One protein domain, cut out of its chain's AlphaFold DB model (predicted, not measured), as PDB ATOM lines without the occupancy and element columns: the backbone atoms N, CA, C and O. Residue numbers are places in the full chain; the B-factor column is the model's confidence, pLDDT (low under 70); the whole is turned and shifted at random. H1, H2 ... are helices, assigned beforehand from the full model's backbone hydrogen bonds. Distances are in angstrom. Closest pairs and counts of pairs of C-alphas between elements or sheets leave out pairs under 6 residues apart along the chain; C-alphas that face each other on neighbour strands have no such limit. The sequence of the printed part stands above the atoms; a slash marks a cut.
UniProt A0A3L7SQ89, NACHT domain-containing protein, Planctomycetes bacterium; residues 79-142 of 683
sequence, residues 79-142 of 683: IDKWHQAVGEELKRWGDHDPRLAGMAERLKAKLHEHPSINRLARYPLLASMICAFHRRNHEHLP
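AT A GLANCE: This is residues 79 to 142 of the 683 residues of the protein "NACHT domain-containing protein" of Planctomycetes bacterium (UniProt A0A3L7SQ89). H1 and H2 form a strongly offset helical hairpin: they come together near their first residues and run from there in opposite ways, and H4 crosses steeply over the place where they meet. The short H3 makes the turn between the far end of H2 and H4, while residues 89 to 94, of which 89 to 92 belong to H1, stick out at the other end. The printed part has 64 residues, with four named helices in the order H1, H2, H3, H4 and no named strand; the class is all helix. The whole is compact by its radius of gyration of the C-alphas, 11.7 A, yet elongated, with spans of 37 by 19 by 16 A.

IN THESE COORDINATES: H1, residues 79 to 92, begins at C-alpha 79 (-28.898, 3.044, -28.384) and is 20.3 A long. H2, residues 103 to 113, begins at C-alpha 103 (-22.927, -3.063, -32.371) and is 15.4 A long. H3 is residues 115 to 120. H4, residues 124 to 136, is 18.5 A long and ends at C-alpha 136 (-31.672, -9.790, -35.492).

HOW THE PARTS SIT: H2 is the hub, touching three helices. With residues 79 to 83 alone, H1 touches H2, at a shallow tilt of 27 degrees, opposite ways; the closest C-alphas, of Asp 80 and Ala 104, are 5.8 A apart. H4, with residues 127 to 131 alone, touches H1 at a steep tilt of 55 degrees; the closest C-alphas, of Ile 79 and Cys 131, are 6.9 A apart. H2 and H4 only just touch, with 3 pairs of C-alphas within 8 A, the closest those of Leu 107 and His 134 at 7.3 A. H2 and H3 touch only at the corner, and only just, with 3 such pairs, the closest those of Leu 111 and Asn 118 at 4.8 A. H1 and H3 are apart. Each O i to N i+4 pair is within hydrogen-bond range in H1, H2 and H4; in H3 it is 1 of 2.

THE WHOLE: The C-alphas farthest apart, of Gly 94 and Ser 116, are 36.8 A apart. The printed part has no cut and no long link. The mean pLDDT of the printed part is 88.6, and no printed residue is under 70.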
ATOM      1  N   ILE A  79     -29.493   4.169 -27.651       95.81
ATOM      2  CA  ILE A  79     -28.898   3.044 -28.384       95.81
ATOM      3  C   ILE A  79     -27.876   2.319 -27.498       95.81
ATOM      4  O   ILE A  79     -27.908   1.089 -27.424       95.81
ATOM      5  N   ASP A  80     -27.020   3.052 -26.784       94.62
ATOM      6  CA  ASP A  80     -26.031   2.463 -25.875       94.62
ATOM      7  C   ASP A  80     -26.685   1.711 -24.719       94.62
ATOM      8  O   ASP A  80     -26.398   0.530 -24.501       94.62
ATOM      9  N   LYS A  81     -27.618   2.367 -24.018       95.62
ATOM     10  CA  LYS A  81     -28.343   1.779 -22.884       95.62
ATOM     11  C   LYS A  81     -29.120   0.535 -23.301       95.62
ATOM     12  O   LYS A  81     -29.122  -0.455 -22.572       95.62
ATOM     13  N   TRP A  82     -29.737   0.548 -24.483       96.12
ATOM     14  CA  TRP A  82     -30.454  -0.607 -25.015       96.12
ATOM     15  C   TRP A  82     -29.513  -1.797 -25.247       96.12
ATOM     16  O   TRP A  82     -29.793  -2.904 -24.785       96.12
ATOM     17  N   HIS A  83     -28.370  -1.587 -25.914       94.25
ATOM     18  CA  HIS A  83     -27.416  -2.671 -26.190       94.25
ATOM     19  C   HIS A  83     -26.754  -3.191 -24.911       94.25
ATOM     20  O   HIS A  83     -26.535  -4.399 -24.783       94.25
ATOM     21  N   GLN A  84     -26.482  -2.305 -23.949       92.75
ATOM     22  CA  GLN A  84     -26.004  -2.688 -22.625       92.75
ATOM     23  C   GLN A  84     -27.028  -3.573 -21.904       92.75
ATOM     24  O   GLN A  84     -26.665  -4.657 -21.449       92.75
ATOM     25  N   ALA A  85     -28.298  -3.157 -21.851       93.62
ATOM     26  CA  ALA A  85     -29.363  -3.909 -21.191       93.62
ATOM     27  C   ALA A  85     -29.541  -5.307 -21.802       93.62
ATOM     28  O   ALA A  85     -29.608  -6.297 -21.075       93.62
ATOM     29  N   VAL A  86     -29.521  -5.418 -23.135       91.62
ATOM     30  CA  VAL A  86     -29.563  -6.719 -23.824       91.62
ATOM     31  C   VAL A  86     -28.345  -7.575 -23.471       91.62
ATOM     32  O   VAL A  86     -28.485  -8.772 -23.227       91.62
ATOM     33  N   GLY A  87     -27.150  -6.985 -23.416       90.19
ATOM     34  CA  GLY A  87     -25.939  -7.695 -23.005       90.19
ATOM     35  C   GLY A  87     -25.995  -8.200 -21.560       90.19
ATOM     36  O   GLY A  87     -25.514  -9.296 -21.275       90.19
ATOM     37  N   GLU A  88     -26.586  -7.427 -20.648       90.88
ATOM     38  CA  GLU A  88     -26.820  -7.832 -19.258       90.88
ATOM     39  C   GLU A  88     -27.865  -8.944 -19.152       90.88
ATOM     40  O   GLU A  88     -27.653  -9.899 -18.404       90.88
ATOM     41  N   GLU A  89     -28.956  -8.870 -19.921       89.56
ATOM     42  CA  GLU A  89     -29.943  -9.945 -19.973       89.56
ATOM     43  C   GLU A  89     -29.331 -11.239 -20.500       89.56
ATOM     44  O   GLU A  89     -29.396 -12.241 -19.797       89.56
ATOM     45  N   LEU A  90     -28.663 -11.244 -21.659       87.38
ATOM     46  CA  LEU A  90     -28.061 -12.475 -22.197       87.38
ATOM     47  C   LEU A  90     -27.131 -13.149 -21.178       87.38
ATOM     48  O   LEU A  90     -27.243 -14.351 -20.949       87.38
ATOM     49  N   LYS A  91     -26.311 -12.361 -20.467       87.69
ATOM     50  CA  LYS A  91     -25.465 -12.869 -19.375       87.69
ATOM     51  C   LYS A  91     -26.272 -13.543 -18.262       87.69
ATOM     52  O   LYS A  91     -25.842 -14.580 -17.766       87.69
ATOM     53  N   ARG A  92     -27.427 -12.987 -17.864       88.69
ATOM     54  CA  ARG A  92     -28.318 -13.599 -16.852       88.69
ATOM     55  C   ARG A  92     -28.862 -14.951 -17.307       88.69
ATOM     56  O   ARG A  92     -29.011 -15.843 -16.480       88.69
ATOM     57  N   TRP A  93     -29.122 -15.104 -18.602       84.94
ATOM     58  CA  TRP A  93     -29.599 -16.352 -19.203       84.94
ATOM     59  C   TRP A  93     -28.468 -17.335 -19.556       84.94
ATOM     60  O   TRP A  93     -28.737 -18.410 -20.084       84.94
ATOM     61  N   GLY A  94     -27.208 -17.000 -19.248       83.94
ATOM     62  CA  GLY A  94     -26.047 -17.831 -19.576       83.94
ATOM     63  C   GLY A  94     -25.682 -17.838 -21.065       83.94
ATOM     64  O   GLY A  94     -24.930 -18.709 -21.497       83.94
ATOM     65  N   ASP A  95     -26.198 -16.882 -21.837       80.94
ATOM     66  CA  ASP A  95     -25.919 -16.706 -23.260       80.94
ATOM     67  C   ASP A  95     -24.906 -15.566 -23.483       80.94
ATOM     68  O   ASP A  95     -24.774 -14.633 -22.680       80.94
ATOM     69  N   HIS A  96     -24.161 -15.628 -24.582       77.06
ATOM     70  CA  HIS A  96     -23.199 -14.602 -24.959       77.06
ATOM     71  C   HIS A  96     -23.214 -14.366 -26.468       77.06
ATOM     72  O   HIS A  96     -22.843 -15.236 -27.252       77.06
ATOM     73  N   ASP A  97     -23.563 -13.141 -26.872       79.31
ATOM     74  CA  ASP A  97     -23.433 -12.701 -28.259       79.31
ATOM     75  C   ASP A  97     -22.194 -11.798 -28.407       79.31
ATOM     76  O   ASP A  97     -22.258 -10.611 -28.062       79.31
ATOM     77  N   PRO A  98     -21.062 -12.312 -28.927       78.19
ATOM     78  CA  PRO A  98     -19.836 -11.528 -29.077       78.19
ATOM     79  C   PRO A  98     -20.002 -10.350 -30.048       78.19
ATOM     80  O   PRO A  98     -19.222  -9.399 -29.997       78.19
ATOM     81  N   ARG A  99     -21.031 -10.366 -30.910       80.62
ATOM     82  CA  ARG A  99     -21.297  -9.281 -31.867       80.62
ATOM     83  C   ARG A  99     -21.834  -8.028 -31.189       80.62
ATOM     84  O   ARG A  99     -21.683  -6.951 -31.757       80.62
ATOM     85  N   LEU A 100     -22.426  -8.145 -29.991       83.31
ATOM     86  CA  LEU A 100     -22.938  -6.995 -29.232       83.31
ATOM     87  C   LEU A 100     -21.848  -5.953 -28.966       83.31
ATOM     88  O   LEU A 100     -22.141  -4.758 -28.931       83.31
ATOM     89  N   ALA A 101     -20.590  -6.389 -28.839       83.06
ATOM     90  CA  ALA A 101     -19.453  -5.492 -28.727       83.06
ATOM     91  C   ALA A 101     -19.346  -4.587 -29.974       83.06
ATOM     92  O   ALA A 101     -19.149  -5.036 -31.108       83.06
ATOM     93  N   GLY A 102     -19.511  -3.280 -29.764       88.44
ATOM     94  CA  GLY A 102     -19.468  -2.267 -30.820       88.44
ATOM     95  C   GLY A 102     -20.677  -2.254 -31.767       88.44
ATOM     96  O   GLY A 102     -20.663  -1.489 -32.726       88.44
ATOM     97  N   MET A 103     -21.718  -3.066 -31.532       93.44
ATOM     98  CA  MET A 103     -22.927  -3.063 -32.371       93.44
ATOM     99  C   MET A 103     -23.669  -1.725 -32.298       93.44
ATOM    100  O   MET A 103     -24.169  -1.256 -33.316       93.44
ATOM    101  N   ALA A 104     -23.680  -1.101 -31.116       94.19
ATOM    102  CA  ALA A 104     -24.233   0.233 -30.903       94.19
ATOM    103  C   ALA A 104     -23.560   1.270 -31.817       94.19
ATOM    104  O   ALA A 104     -24.238   1.938 -32.591       94.19
ATOM    105  N   GLU A 105     -22.226   1.329 -31.814       93.62
ATOM    106  CA  GLU A 105     -21.452   2.256 -32.654       93.62
ATOM    107  C   GLU A 105     -21.675   2.022 -34.151       93.62
ATOM    108  O   GLU A 105     -21.858   2.965 -34.918       93.62
ATOM    109  N   ARG A 106     -21.737   0.755 -34.578       93.88
ATOM    110  CA  ARG A 106     -22.015   0.416 -35.982       93.88
ATOM    111  C   ARG A 106     -23.438   0.792 -36.396       93.88
ATOM    112  O   ARG A 106     -23.630   1.242 -37.523       93.88
ATOM    113  N   LEU A 107     -24.423   0.649 -35.503       94.81
ATOM    114  CA  LEU A 107     -25.785   1.119 -35.755       94.81
ATOM    115  C   LEU A 107     -25.814   2.644 -35.895       94.81
ATOM    116  O   LEU A 107     -26.361   3.136 -36.876       94.81
ATOM    117  N   LYS A 108     -25.192   3.388 -34.971       92.88
ATOM    118  CA  LYS A 108     -25.112   4.858 -35.036       92.88
ATOM    119  C   LYS A 108     -24.492   5.327 -36.355       92.88
ATOM    120  O   LYS A 108     -25.072   6.169 -37.034       92.88
ATOM    121  N   ALA A 109     -23.374   4.721 -36.767       89.56
ATOM    122  CA  ALA A 109     -22.730   5.024 -38.046       89.56
ATOM    123  C   ALA A 109     -23.686   4.822 -39.237       89.56
ATOM    124  O   ALA A 109     -23.843   5.725 -40.055       89.56
ATOM    125  N   LYS A 110     -24.398   3.688 -39.285       90.88
ATOM    126  CA  LYS A 110     -25.386   3.408 -40.341       90.88
ATOM    127  C   LYS A 110     -26.571   4.371 -40.317       90.88
ATOM    128  O   LYS A 110     -27.049   4.769 -41.371       90.88
ATOM    129  N   LEU A 111     -27.054   4.777 -39.143       89.44
ATOM    130  CA  LEU A 111     -28.131   5.768 -39.056       89.44
ATOM    131  C   LEU A 111     -27.703   7.103 -39.684       89.44
ATOM    132  O   LEU A 111     -28.465   7.671 -40.460       89.44
ATOM    133  N   HIS A 112     -26.468   7.559 -39.460       82.62
ATOM    134  CA  HIS A 112     -25.956   8.771 -40.114       82.62
ATOM    135  C   HIS A 112     -25.838   8.653 -41.645       82.62
ATOM    136  O   HIS A 112     -25.897   9.668 -42.341       82.62
ATOM    137  N   GLU A 113     -25.689   7.438 -42.175       82.00
ATOM    138  CA  GLU A 113     -25.684   7.159 -43.618       82.00
ATOM    139  C   GLU A 113     -27.101   7.082 -44.218       82.00
ATOM    140  O   GLU A 113     -27.270   7.272 -45.424       82.00
ATOM    141  N   HIS A 114     -28.133   6.875 -43.388       81.94
ATOM    142  CA  HIS A 114     -29.530   6.700 -43.802       81.94
ATOM    143  C   HIS A 114     -30.475   7.709 -43.106       81.94
ATOM    144  O   HIS A 114     -31.190   7.344 -42.169       81.94
ATOM    145  N   PRO A 115     -30.564   8.971 -43.579       76.56
ATOM    146  CA  PRO A 115     -31.273  10.053 -42.876       76.56
ATOM    147  C   PRO A 115     -32.771   9.812 -42.652       76.56
ATOM    148  O   PRO A 115     -33.331  10.239 -41.642       76.56
ATOM    149  N   SER A 116     -33.434   9.116 -43.579       77.88
ATOM    150  CA  SER A 116     -34.849   8.741 -43.452       77.88
ATOM    151  C   SER A 116     -35.073   7.779 -42.282       77.88
ATOM    152  O   SER A 116     -35.960   7.991 -41.459       77.88
ATOM    153  N   ILE A 117     -34.206   6.775 -42.139       87.25
ATOM    154  CA  ILE A 117     -34.242   5.823 -41.025       87.25
ATOM    155  C   ILE A 117     -33.801   6.488 -39.722       87.25
ATOM    156  O   ILE A 117     -34.411   6.253 -38.677       87.25
ATOM    157  N   ASN A 118     -32.790   7.361 -39.776       86.31
ATOM    158  CA  ASN A 118     -32.346   8.114 -38.606       86.31
ATOM    159  C   ASN A 118     -33.495   8.913 -37.984       86.31
ATOM    160  O   ASN A 118     -33.672   8.902 -36.769       86.31
ATOM    161  N   ARG A 119     -34.342   9.531 -38.818       81.69
ATOM    162  CA  ARG A 119     -35.523  10.272 -38.362       81.69
ATOM    163  C   ARG A 119     -36.481   9.406 -37.546       81.69
ATOM    164  O   ARG A 119     -36.954   9.857 -36.507       81.69
ATOM    165  N   LEU A 120     -36.740   8.169 -37.973       85.44
ATOM    166  CA  LEU A 120     -37.558   7.226 -37.201       85.44
ATOM    167  C   LEU A 120     -36.895   6.860 -35.870       85.44
ATOM    168  O   LEU A 120     -37.564   6.774 -34.842       85.44
ATOM    169  N   ALA A 121     -35.573   6.702 -35.867       90.44
ATOM    170  CA  ALA A 121     -34.808   6.393 -34.666       90.44
ATOM    171  C   ALA A 121     -34.721   7.565 -33.663       90.44
ATOM    172  O   ALA A 121     -34.150   7.382 -32.591       90.44
ATOM    173  N   ARG A 122     -35.296   8.742 -33.951       87.56
ATOM    174  CA  ARG A 122     -35.439   9.844 -32.977       87.56
ATOM    175  C   ARG A 122     -36.657   9.690 -32.060       87.56
ATOM    176  O   ARG A 122     -36.811  10.461 -31.115       87.56
ATOM    177  N   TYR A 123     -37.503   8.689 -32.299       89.06
ATOM    178  CA  TYR A 123     -38.625   8.341 -31.428       89.06
ATOM    179  C   TYR A 123     -38.256   7.113 -30.579       89.06
ATOM    180  O   TYR A 123     -37.938   6.072 -31.157       89.06
ATOM    181  N   PRO A 124     -38.302   7.180 -29.231       91.44
ATOM    182  CA  PRO A 124     -37.721   6.155 -28.352       91.44
ATOM    183  C   PRO A 124     -38.162   4.712 -28.640       91.44
ATOM    184  O   PRO A 124     -37.346   3.784 -28.641       91.44
ATOM    185  N   LEU A 125     -39.453   4.513 -28.923       90.25
ATOM    186  CA  LEU A 125     -39.998   3.188 -29.216       90.25
ATOM    187  C   LEU A 125     -39.475   2.640 -30.551       90.25
ATOM    188  O   LEU A 125     -39.021   1.498 -30.612       90.25
ATOM    189  N   LEU A 126     -39.489   3.458 -31.609       91.56
ATOM    190  CA  LEU A 126     -38.958   3.073 -32.917       91.56
ATOM    191  C   LEU A 126     -37.444   2.859 -32.868       91.56
ATOM    192  O   LEU A 126     -36.957   1.892 -33.440       91.56
ATOM    193  N   ALA A 127     -36.706   3.688 -32.126       94.31
ATOM    194  CA  ALA A 127     -35.276   3.503 -31.890       94.31
ATOM    195  C   ALA A 127     -34.986   2.126 -31.272       94.31
ATOM    196  O   ALA A 127     -34.126   1.387 -31.752       94.31
ATOM    197  N   SER A 128     -35.772   1.737 -30.264       93.50
ATOM    198  CA  SER A 128     -35.671   0.423 -29.619       93.50
ATOM    199  C   SER A 128     -36.010  -0.723 -30.582       93.50
ATOM    200  O   SER A 128     -35.328  -1.750 -30.593       93.50
ATOM    201  N   MET A 129     -37.027  -0.551 -31.436       92.62
ATOM    202  CA  MET A 129     -37.383  -1.524 -32.477       92.62
ATOM    203  C   MET A 129     -36.293  -1.653 -33.546       92.62
ATOM    204  O   MET A 129     -35.991  -2.767 -33.969       92.62
ATOM    205  N   ILE A 130     -35.671  -0.545 -33.951       94.62
ATOM    206  CA  ILE A 130     -34.551  -0.519 -34.898       94.62
ATOM    207  C   ILE A 130     -33.327  -1.207 -34.291       94.62
ATOM    208  O   ILE A 130     -32.687  -1.994 -34.983       94.62
ATOM    209  N   CYS A 131     -33.039  -1.007 -33.001       94.62
ATOM    210  CA  CYS A 131     -31.980  -1.746 -32.309       94.62
ATOM    211  C   CYS A 131     -32.252  -3.260 -32.320       94.62
ATOM    212  O   CYS A 131     -31.387  -4.054 -32.702       94.62
ATOM    213  N   ALA A 132     -33.480  -3.667 -31.974       91.50
ATOM    214  CA  ALA A 132     -33.894  -5.068 -32.000       91.50
ATOM    215  C   ALA A 132     -33.788  -5.677 -33.407       91.50
ATOM    216  O   ALA A 132     -33.275  -6.788 -33.565       91.50
ATOM    217  N   PHE A 133     -34.241  -4.938 -34.420       92.50
ATOM    218  CA  PHE A 133     -34.175  -5.334 -35.818       92.50
ATOM    219  C   PHE A 133     -32.726  -5.455 -36.305       92.50
ATOM    220  O   PHE A 133     -32.354  -6.498 -36.837       92.50
ATOM    221  N   HIS A 134     -31.885  -4.446 -36.064       93.25
ATOM    222  CA  HIS A 134     -30.473  -4.431 -36.453       93.25
ATOM    223  C   HIS A 134     -29.718  -5.630 -35.870       93.25
ATOM    224  O   HIS A 134     -28.996  -6.318 -36.592       93.25
ATOM    225  N   ARG A 135     -29.944  -5.953 -34.589       89.75
ATOM    226  CA  ARG A 135     -29.343  -7.134 -33.952       89.75
ATOM    227  C   ARG A 135     -29.790  -8.442 -34.609       89.75
ATOM    228  O   ARG A 135     -28.973  -9.334 -34.824       89.75
ATOM    229  N   ARG A 136     -31.085  -8.571 -34.909       85.88
ATOM    230  CA  ARG A 136     -31.672  -9.790 -35.492       85.88
ATOM    231  C   ARG A 136     -31.300  -9.985 -36.956       85.88
ATOM    232  O   ARG A 136     -31.070 -11.111 -37.376       85.88
ATOM    233  N   ASN A 137     -31.192  -8.902 -37.715       87.00
ATOM    234  CA  ASN A 137     -30.951  -8.923 -39.154       87.00
ATOM    235  C   ASN A 137     -29.455  -8.838 -39.510       87.00
ATOM    236  O   ASN A 137     -29.078  -8.239 -40.517       87.00
ATOM    237  N   HIS A 138     -28.583  -9.400 -38.667       85.50
ATOM    238  CA  HIS A 138     -27.130  -9.412 -38.879       85.50
ATOM    239  C   HIS A 138     -26.551  -8.027 -39.203       85.50
ATOM    240  O   HIS A 138     -25.741  -7.886 -40.114       85.50
ATOM    241  N   GLU A 139     -27.005  -7.000 -38.487       86.25
ATOM    242  CA  GLU A 139     -26.586  -5.608 -38.644       86.25
ATOM    243  C   GLU A 139     -27.002  -4.938 -39.969       86.25
ATOM    244  O   GLU A 139     -26.596  -3.815 -40.246       86.25
ATOM    245  N   HIS A 140     -27.824  -5.560 -40.812       88.44
ATOM    246  CA  HIS A 140     -28.269  -4.928 -42.057       88.44
ATOM    247  C   HIS A 140     -29.501  -4.054 -41.808       88.44
ATOM    248  O   HIS A 140     -30.509  -4.542 -41.288       88.44
ATOM    249  N   LEU A 141     -29.442  -2.784 -42.217       90.44
ATOM    250  CA  LEU A 141     -30.609  -1.907 -42.308       90.44
ATOM    251  C   LEU A 141     -31.136  -1.889 -43.751       90.44
ATOM    252  O   LEU A 141     -30.339  -1.981 -44.685       90.44
ATOM    253  N   PRO A 142     -32.458  -1.786 -43.955       89.88
ATOM    254  CA  PRO A 142     -33.029  -1.573 -45.280       89.88
ATOM    255  C   PRO A 142     -32.629  -0.203 -45.845       89.88
ATOM    256  O   PRO A 142     -32.293   0.693 -45.077       89.88
TER     257      PRO A 142